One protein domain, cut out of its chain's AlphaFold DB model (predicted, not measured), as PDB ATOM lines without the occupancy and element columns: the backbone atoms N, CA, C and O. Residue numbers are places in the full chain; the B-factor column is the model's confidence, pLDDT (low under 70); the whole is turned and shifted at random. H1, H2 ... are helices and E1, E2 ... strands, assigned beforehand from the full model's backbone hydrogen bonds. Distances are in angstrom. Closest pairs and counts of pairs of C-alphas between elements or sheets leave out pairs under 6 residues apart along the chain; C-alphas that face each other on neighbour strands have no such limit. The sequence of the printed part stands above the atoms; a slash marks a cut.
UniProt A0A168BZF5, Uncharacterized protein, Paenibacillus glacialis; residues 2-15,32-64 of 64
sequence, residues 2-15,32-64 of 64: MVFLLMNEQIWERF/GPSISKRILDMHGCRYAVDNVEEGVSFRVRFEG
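AT A GLANCE: This is residues 2 to 15 and 32 to 64 of the 64 residues of an uncharacterized protein of Paenibacillus glacialis (UniProt A0A168BZF5). A long two-stranded hairpin, E1 and E2, forms one side of the model, and the helix H2 lies over one of its faces, near the end where E1 begins. The opening stretch, residues 2 to 15, runs on the same side as H2, and its short helix H1 stands off from the hairpin. The printed part has 47 residues, with named elements in the order H1, H2, E1, E2; the sheet, order E1 - E2, is antiparallel, and the class is mixed, helices and strands. The whole is only just loose, close to compact, with a radius of gyration of the C-alphas of 11.6 A and spans of 32 by 22 by 22 A.

HOW THE PARTS SIT: H1, residues 3 to 6, is apart from H2, residues 32 to 42. H1 is also apart from the strands E1, residues 46 to 52, and E2, residues 55 to 61. The closest C-alphas of H2 and E1 are those of Leu 40 and Arg 46, 7.4 A apart. H2 and E2 are only just apart, 8.1 A at the closest. E1 and E2 form an antiparallel hairpin, with 163 degrees between their directions. The C-alphas of Tyr 47 and Val 60 face each other at 4.3 A. Within hydrogen-bond range are N 48 and O 59, 2.9 A, and N 61 and O 46, 2.7 A. In H2 every O i to N i+4 pair is within hydrogen-bond range; H1 is too short for such a pair.

IN THESE COORDINATES: H1 begins at C-alpha 3 (-13.583, 40.877, 24.453). H2 measures 15.8 A from first to last C-alpha, E1 19.3 A and E2 20.2 A. E2 ends at C-alpha 61 (0.787, 30.971, 43.683).

THE WHOLE: The C-alphas farthest apart, of Val 3 and Gly 64, are 34.4 A apart. Residues 16 to 31 are not printed; C-alphas 15 and 32 are 9.3 A apart across this cut. The links H2 to E1 and E1 to E2 are tight. The pLDDT is under 70 at residues 2 to 15 and 64.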
ATOM      1  N   MET A   2     -17.017  40.660  27.001       29.83
ATOM      2  CA  MET A   2     -16.469  39.357  26.560       29.83
ATOM      3  C   MET A   2     -15.134  39.458  25.790       29.83
ATOM      4  O   MET A   2     -14.381  38.497  25.723       29.83
ATOM      5  N   VAL A   3     -14.801  40.642  25.260       36.66
ATOM      6  CA  VAL A   3     -13.583  40.877  24.453       36.66
ATOM      7  C   VAL A   3     -12.312  41.013  25.313       36.66
ATOM      8  O   VAL A   3     -11.237  40.635  24.871       36.66
ATOM      9  N   PHE A   4     -12.430  41.467  26.567       36.19
ATOM     10  CA  PHE A   4     -11.285  41.603  27.485       36.19
ATOM     11  C   PHE A   4     -10.801  40.266  28.072       36.19
ATOM     12  O   PHE A   4      -9.626  40.136  28.392       36.19
ATOM     13  N   LEU A   5     -11.677  39.259  28.178       41.34
ATOM     14  CA  LEU A   5     -11.312  37.928  28.683       41.34
ATOM     15  C   LEU A   5     -10.530  37.100  27.651       41.34
ATOM     16  O   LEU A   5      -9.685  36.298  28.032       41.34
ATOM     17  N   LEU A   6     -10.746  37.341  26.353       41.12
ATOM     18  CA  LEU A   6     -10.079  36.603  25.273       41.12
ATOM     19  C   LEU A   6      -8.595  36.974  25.090       41.12
ATOM     20  O   LEU A   6      -7.842  36.168  24.554       41.12
ATOM     21  N   MET A   7      -8.145  38.152  25.541       43.00
ATOM     22  CA  MET A   7      -6.748  38.585  25.354       43.00
ATOM     23  C   MET A   7      -5.758  37.908  26.319       43.00
ATOM     24  O   MET A   7      -4.575  37.800  25.996       43.00
ATOM     25  N   ASN A   8      -6.214  37.415  27.480       52.28
ATOM     26  CA  ASN A   8      -5.331  36.856  28.515       52.28
ATOM     27  C   ASN A   8      -4.970  35.374  28.312       52.28
ATOM     28  O   ASN A   8      -3.982  34.904  28.875       52.28
ATOM     29  N   GLU A   9      -5.726  34.629  27.503       56.34
ATOM     30  CA  GLU A   9      -5.430  33.214  27.231       56.34
ATOM     31  C   GLU A   9      -4.333  33.042  26.173       56.34
ATOM     32  O   GLU A   9      -3.557  32.088  26.225       56.34
ATOM     33  N   GLN A  10      -4.211  33.999  25.248       61.50
ATOM     34  CA  GLN A  10      -3.343  33.856  24.080       61.50
ATOM     35  C   GLN A  10      -1.852  33.866  24.436       61.50
ATOM     36  O   GLN A  10      -1.070  33.207  23.762       61.50
ATOM     37  N   ILE A  11      -1.434  34.532  25.517       63.75
ATOM     38  CA  ILE A  11      -0.016  34.564  25.922       63.75
ATOM     39  C   ILE A  11       0.525  33.202  26.370       63.75
ATOM     40  O   ILE A  11       1.736  32.988  26.370       63.75
ATOM     41  N   TRP A  12      -0.366  32.274  26.723       61.59
ATOM     42  CA  TRP A  12      -0.016  30.903  27.084       61.59
ATOM     43  C   TRP A  12       0.022  29.955  25.885       61.59
ATOM     44  O   TRP A  12       0.528  28.834  26.004       61.59
ATOM     45  N   GLU A  13      -0.497  30.396  24.741       61.28
ATOM     46  CA  GLU A  13      -0.433  29.649  23.497       61.28
ATOM     47  C   GLU A  13       0.978  29.700  22.916       61.28
ATOM     48  O   GLU A  13       1.718  30.686  23.014       61.28
ATOM     49  N   ARG A  14       1.372  28.593  22.285       55.53
ATOM     50  CA  ARG A  14       2.665  28.524  21.604       55.53
ATOM     51  C   ARG A  14       2.692  29.580  20.499       55.53
ATOM     52  O   ARG A  14       1.738  29.709  19.741       55.53
ATOM     53  N   PHE A  15       3.818  30.282  20.378       56.03
ATOM     54  CA  PHE A  15       4.083  31.256  19.309       56.03
ATOM     55  C   PHE A  15       3.309  32.584  19.376       56.03
ATOM     56  O   PHE A  15       3.436  33.379  18.441       56.03
ATOM     57  N   GLY A  32       8.543  29.794  25.825       72.00
ATOM     58  CA  GLY A  32       8.688  29.988  27.274       72.00
ATOM     59  C   GLY A  32       7.365  29.896  28.047       72.00
ATOM     60  O   GLY A  32       7.255  29.033  28.916       72.00
ATOM     61  N   PRO A  33       6.330  30.675  27.678       71.38
ATOM     62  CA  PRO A  33       5.039  30.647  28.367       71.38
ATOM     63  C   PRO A  33       4.350  29.278  28.327       71.38
ATOM     64  O   PRO A  33       3.789  28.839  29.326       71.38
ATOM     65  N   SER A  34       4.450  28.558  27.205       76.12
ATOM     66  CA  SER A  34       3.826  27.238  27.052       76.12
ATOM     67  C   SER A  34       4.485  26.152  27.917       76.12
ATOM     68  O   SER A  34       3.802  25.262  28.423       76.12
ATOM     69  N   ILE A  35       5.807  26.234  28.123       80.38
ATOM     70  CA  ILE A  35       6.546  25.326  29.014       80.38
ATOM     71  C   ILE A  35       6.196  25.644  30.468       80.38
ATOM     72  O   ILE A  35       5.862  24.737  31.230       80.38
ATOM     73  N   SER A  36       6.214  26.928  30.836       83.56
ATOM     74  CA  SER A  36       5.836  27.384  32.174       83.56
ATOM     75  C   SER A  36       4.412  26.964  32.529       83.56
ATOM     76  O   SER A  36       4.224  26.374  33.587       83.56
ATOM     77  N   LYS A  37       3.437  27.157  31.630       83.00
ATOM     78  CA  LYS A  37       2.058  26.675  31.814       83.00
ATOM     79  C   LYS A  37       2.021  25.192  32.150       83.00
ATOM     80  O   LYS A  37       1.440  24.809  33.155       83.00
ATOM     81  N   ARG A  38       2.708  24.357  31.360       86.12
ATOM     82  CA  ARG A  38       2.695  22.909  31.587       86.12
ATOM     83  C   ARG A  38       3.259  22.525  32.954       86.12
ATOM     84  O   ARG A  38       2.704  21.642  33.597       86.12
ATOM     85  N   ILE A  39       4.343  23.166  33.386       88.19
ATOM     86  CA  ILE A  39       4.936  22.938  34.711       88.19
ATOM     87  C   ILE A  39       3.948  23.356  35.803       88.19
ATOM     88  O   ILE A  39       3.644  22.564  36.689       88.19
ATOM     89  N   LEU A  40       3.400  24.565  35.713       87.88
ATOM     90  CA  LEU A  40       2.475  25.103  36.709       87.88
ATOM     91  C   LEU A  40       1.196  24.266  36.825       87.88
ATOM     92  O   LEU A  40       0.776  23.969  37.942       87.88
ATOM     93  N   ASP A  41       0.645  23.813  35.696       86.62
ATOM     94  CA  ASP A  41      -0.508  22.911  35.650       86.62
ATOM     95  C   ASP A  41      -0.196  21.565  36.334       86.62
ATOM     96  O   ASP A  41      -1.004  21.071  37.119       86.62
ATOM     97  N   MET A  42       0.984  20.973  36.084       90.19
ATOM     98  CA  MET A  42       1.402  19.717  36.737       90.19
ATOM     99  C   MET A  42       1.548  19.860  38.255       90.19
ATOM    100  O   MET A  42       1.295  18.905  38.983       90.19
ATOM    101  N   HIS A  43       1.942  21.042  38.728       89.50
ATOM    102  CA  HIS A  43       2.072  21.346  40.151       89.50
ATOM    103  C   HIS A  43       0.779  21.895  40.776       89.50
ATOM    104  O   HIS A  43       0.815  22.346  41.918       89.50
ATOM    105  N   GLY A  44      -0.347  21.909  40.048       88.88
ATOM    106  CA  GLY A  44      -1.619  22.453  40.542       88.88
ATOM    107  C   GLY A  44      -1.541  23.928  40.955       88.88
ATOM    108  O   GLY A  44      -2.360  24.401  41.741       88.88
ATOM    109  N   CYS A  45      -0.536  24.657  40.468       88.25
ATOM    110  CA  CYS A  45      -0.293  26.037  40.856       88.25
ATOM    111  C   CYS A  45      -1.324  26.951  40.203       88.25
ATOM    112  O   CYS A  45      -1.633  26.816  39.018       88.25
ATOM    113  N   ARG A  46      -1.792  27.959  40.940       87.25
ATOM    114  CA  ARG A  46      -2.577  29.035  40.324       87.25
ATOM    115  C   ARG A  46      -1.626  30.059  39.737       87.25
ATOM    116  O   ARG A  46      -0.680  30.470  40.401       87.25
ATOM    117  N   TYR A  47      -1.892  30.524  38.529       86.69
ATOM    118  CA  TYR A  47      -1.093  31.565  37.896       86.69
ATOM    119  C   TYR A  47      -1.974  32.562  37.149       86.69
ATOM    120  O   TYR A  47      -3.113  32.265  36.799       86.69
ATOM    121  N   ALA A  48      -1.451  33.768  36.955       83.75
ATOM    122  CA  ALA A  48      -2.131  34.867  36.291       83.75
ATOM    123  C   ALA A  48      -1.127  35.735  35.532       83.75
ATOM    124  O   ALA A  48       0.064  35.775  35.855       83.75
ATOM    125  N   VAL A  49      -1.641  36.442  34.534       80.69
ATOM    126  CA  VAL A  49      -0.895  37.391  33.721       80.69
ATOM    127  C   VAL A  49      -1.764  38.615  33.488       80.69
ATOM    128  O   VAL A  49      -2.934  38.482  33.137       80.69
ATOM    129  N   ASP A  50      -1.197  39.795  33.706       77.88
ATOM    130  CA  ASP A  50      -1.897  41.063  33.520       77.88
ATOM    131  C   ASP A  50      -0.977  42.076  32.850       77.88
ATOM    132  O   ASP A  50       0.229  42.112  33.111       77.88
ATOM    133  N   ASN A  51      -1.562  42.942  32.027       77.94
ATOM    134  CA  ASN A  51      -0.880  44.142  31.561       77.94
ATOM    135  C   ASN A  51      -0.907  45.195  32.675       77.94
ATOM    136  O   ASN A  51      -1.951  45.453  33.273       77.94
ATOM    137  N   VAL A  52       0.243  45.804  32.939       82.06
ATOM    138  CA  VAL A  52       0.416  46.932  33.864       82.06
ATOM    139  C   VAL A  52       0.928  48.138  33.079       82.06
ATOM    140  O   VAL A  52       1.385  47.972  31.950       82.06
ATOM    141  N   GLU A  53       0.864  49.343  33.652       77.94
ATOM    142  CA  GLU A  53       1.143  50.601  32.929       77.94
ATOM    143  C   GLU A  53       2.468  50.596  32.139       77.94
ATOM    144  O   GLU A  53       2.526  51.148  31.044       77.94
ATOM    145  N   GLU A  54       3.502  49.902  32.630       80.56
ATOM    146  CA  GLU A  54       4.823  49.847  31.987       80.56
ATOM    147  C   GLU A  54       5.247  48.447  31.499       80.56
ATOM    148  O   GLU A  54       6.411  48.232  31.147       80.56
ATOM    149  N   GLY A  55       4.339  47.465  31.445       75.88
ATOM    150  CA  GLY A  55       4.713  46.126  30.986       75.88
ATOM    151  C   GLY A  55       3.719  45.016  31.299       75.88
ATOM    152  O   GLY A  55       2.507  45.196  31.249       75.88
ATOM    153  N   VAL A  56       4.256  43.832  31.597       76.81
ATOM    154  CA  VAL A  56       3.477  42.617  31.865       76.81
ATOM    155  C   VAL A  56       3.867  42.063  33.230       76.81
ATOM    156  O   VAL A  56       5.049  41.876  33.517       76.81
ATOM    157  N   SER A  57       2.872  41.784  34.067       79.06
ATOM    158  CA  SER A  57       3.039  41.144  35.370       79.06
ATOM    159  C   SER A  57       2.653  39.671  35.275       79.06
ATOM    160  O   SER A  57       1.523  39.352  34.913       79.06
ATOM    161  N   PHE A  58       3.576  38.775  35.632       84.50
ATOM    162  CA  PHE A  58       3.314  37.342  35.784       84.50
ATOM    163  C   PHE A  58       3.263  37.002  37.272       84.50
ATOM    164  O   PHE A  58       4.189  37.330  38.014       84.50
ATOM    165  N   ARG A  59       2.200  36.330  37.719       86.88
ATOM    166  CA  ARG A  59       2.045  35.892  39.113       86.88
ATOM    167  C   ARG A  59       1.800  34.395  39.174       86.88
ATOM    168  O   ARG A  59       1.000  33.867  38.411       86.88
ATOM    169  N   VAL A  60       2.459  33.733  40.118       88.44
ATOM    170  CA  VAL A  60       2.286  32.310  40.425       88.44
ATOM    171  C   VAL A  60       2.060  32.171  41.925       88.44
ATOM    172  O   VAL A  60       2.762  32.790  42.723       88.44
ATOM    173  N   ARG A  61       1.077  31.362  42.308       88.56
ATOM    174  CA  ARG A  61       0.787  30.971  43.683       88.56
ATOM    175  C   ARG A  61       1.030  29.473  43.815       88.56
ATOM    176  O   ARG A  61       0.329  28.673  43.195       88.56
ATOM    177  N   PHE A  62       2.009  29.141  44.643       88.31
ATOM    178  CA  PHE A  62       2.276  27.784  45.095       88.31
ATOM    179  C   PHE A  62       1.411  27.528  46.330       88.31
ATOM    180  O   PHE A  62       1.425  28.332  47.263       88.31
ATOM    181  N   GLU A  63       0.621  26.460  46.307       77.62
ATOM    182  CA  GLU A  63      -0.075  25.959  47.493       77.62
ATOM    183  C   GLU A  63       0.809  24.835  48.058       77.62
ATOM    184  O   GLU A  63       1.168  23.910  47.328       77.62
ATOM    185  N   GLY A  64       1.265  24.997  49.300       61.56
ATOM    186  CA  GLY A  64       2.117  24.052  50.025       61.56
ATOM    187  C   GLY A  64       1.449  23.591  51.306       61.56
ATOM    188  O   GLY A  64       0.523  24.303  51.760       61.56
TER     189      GLY A  64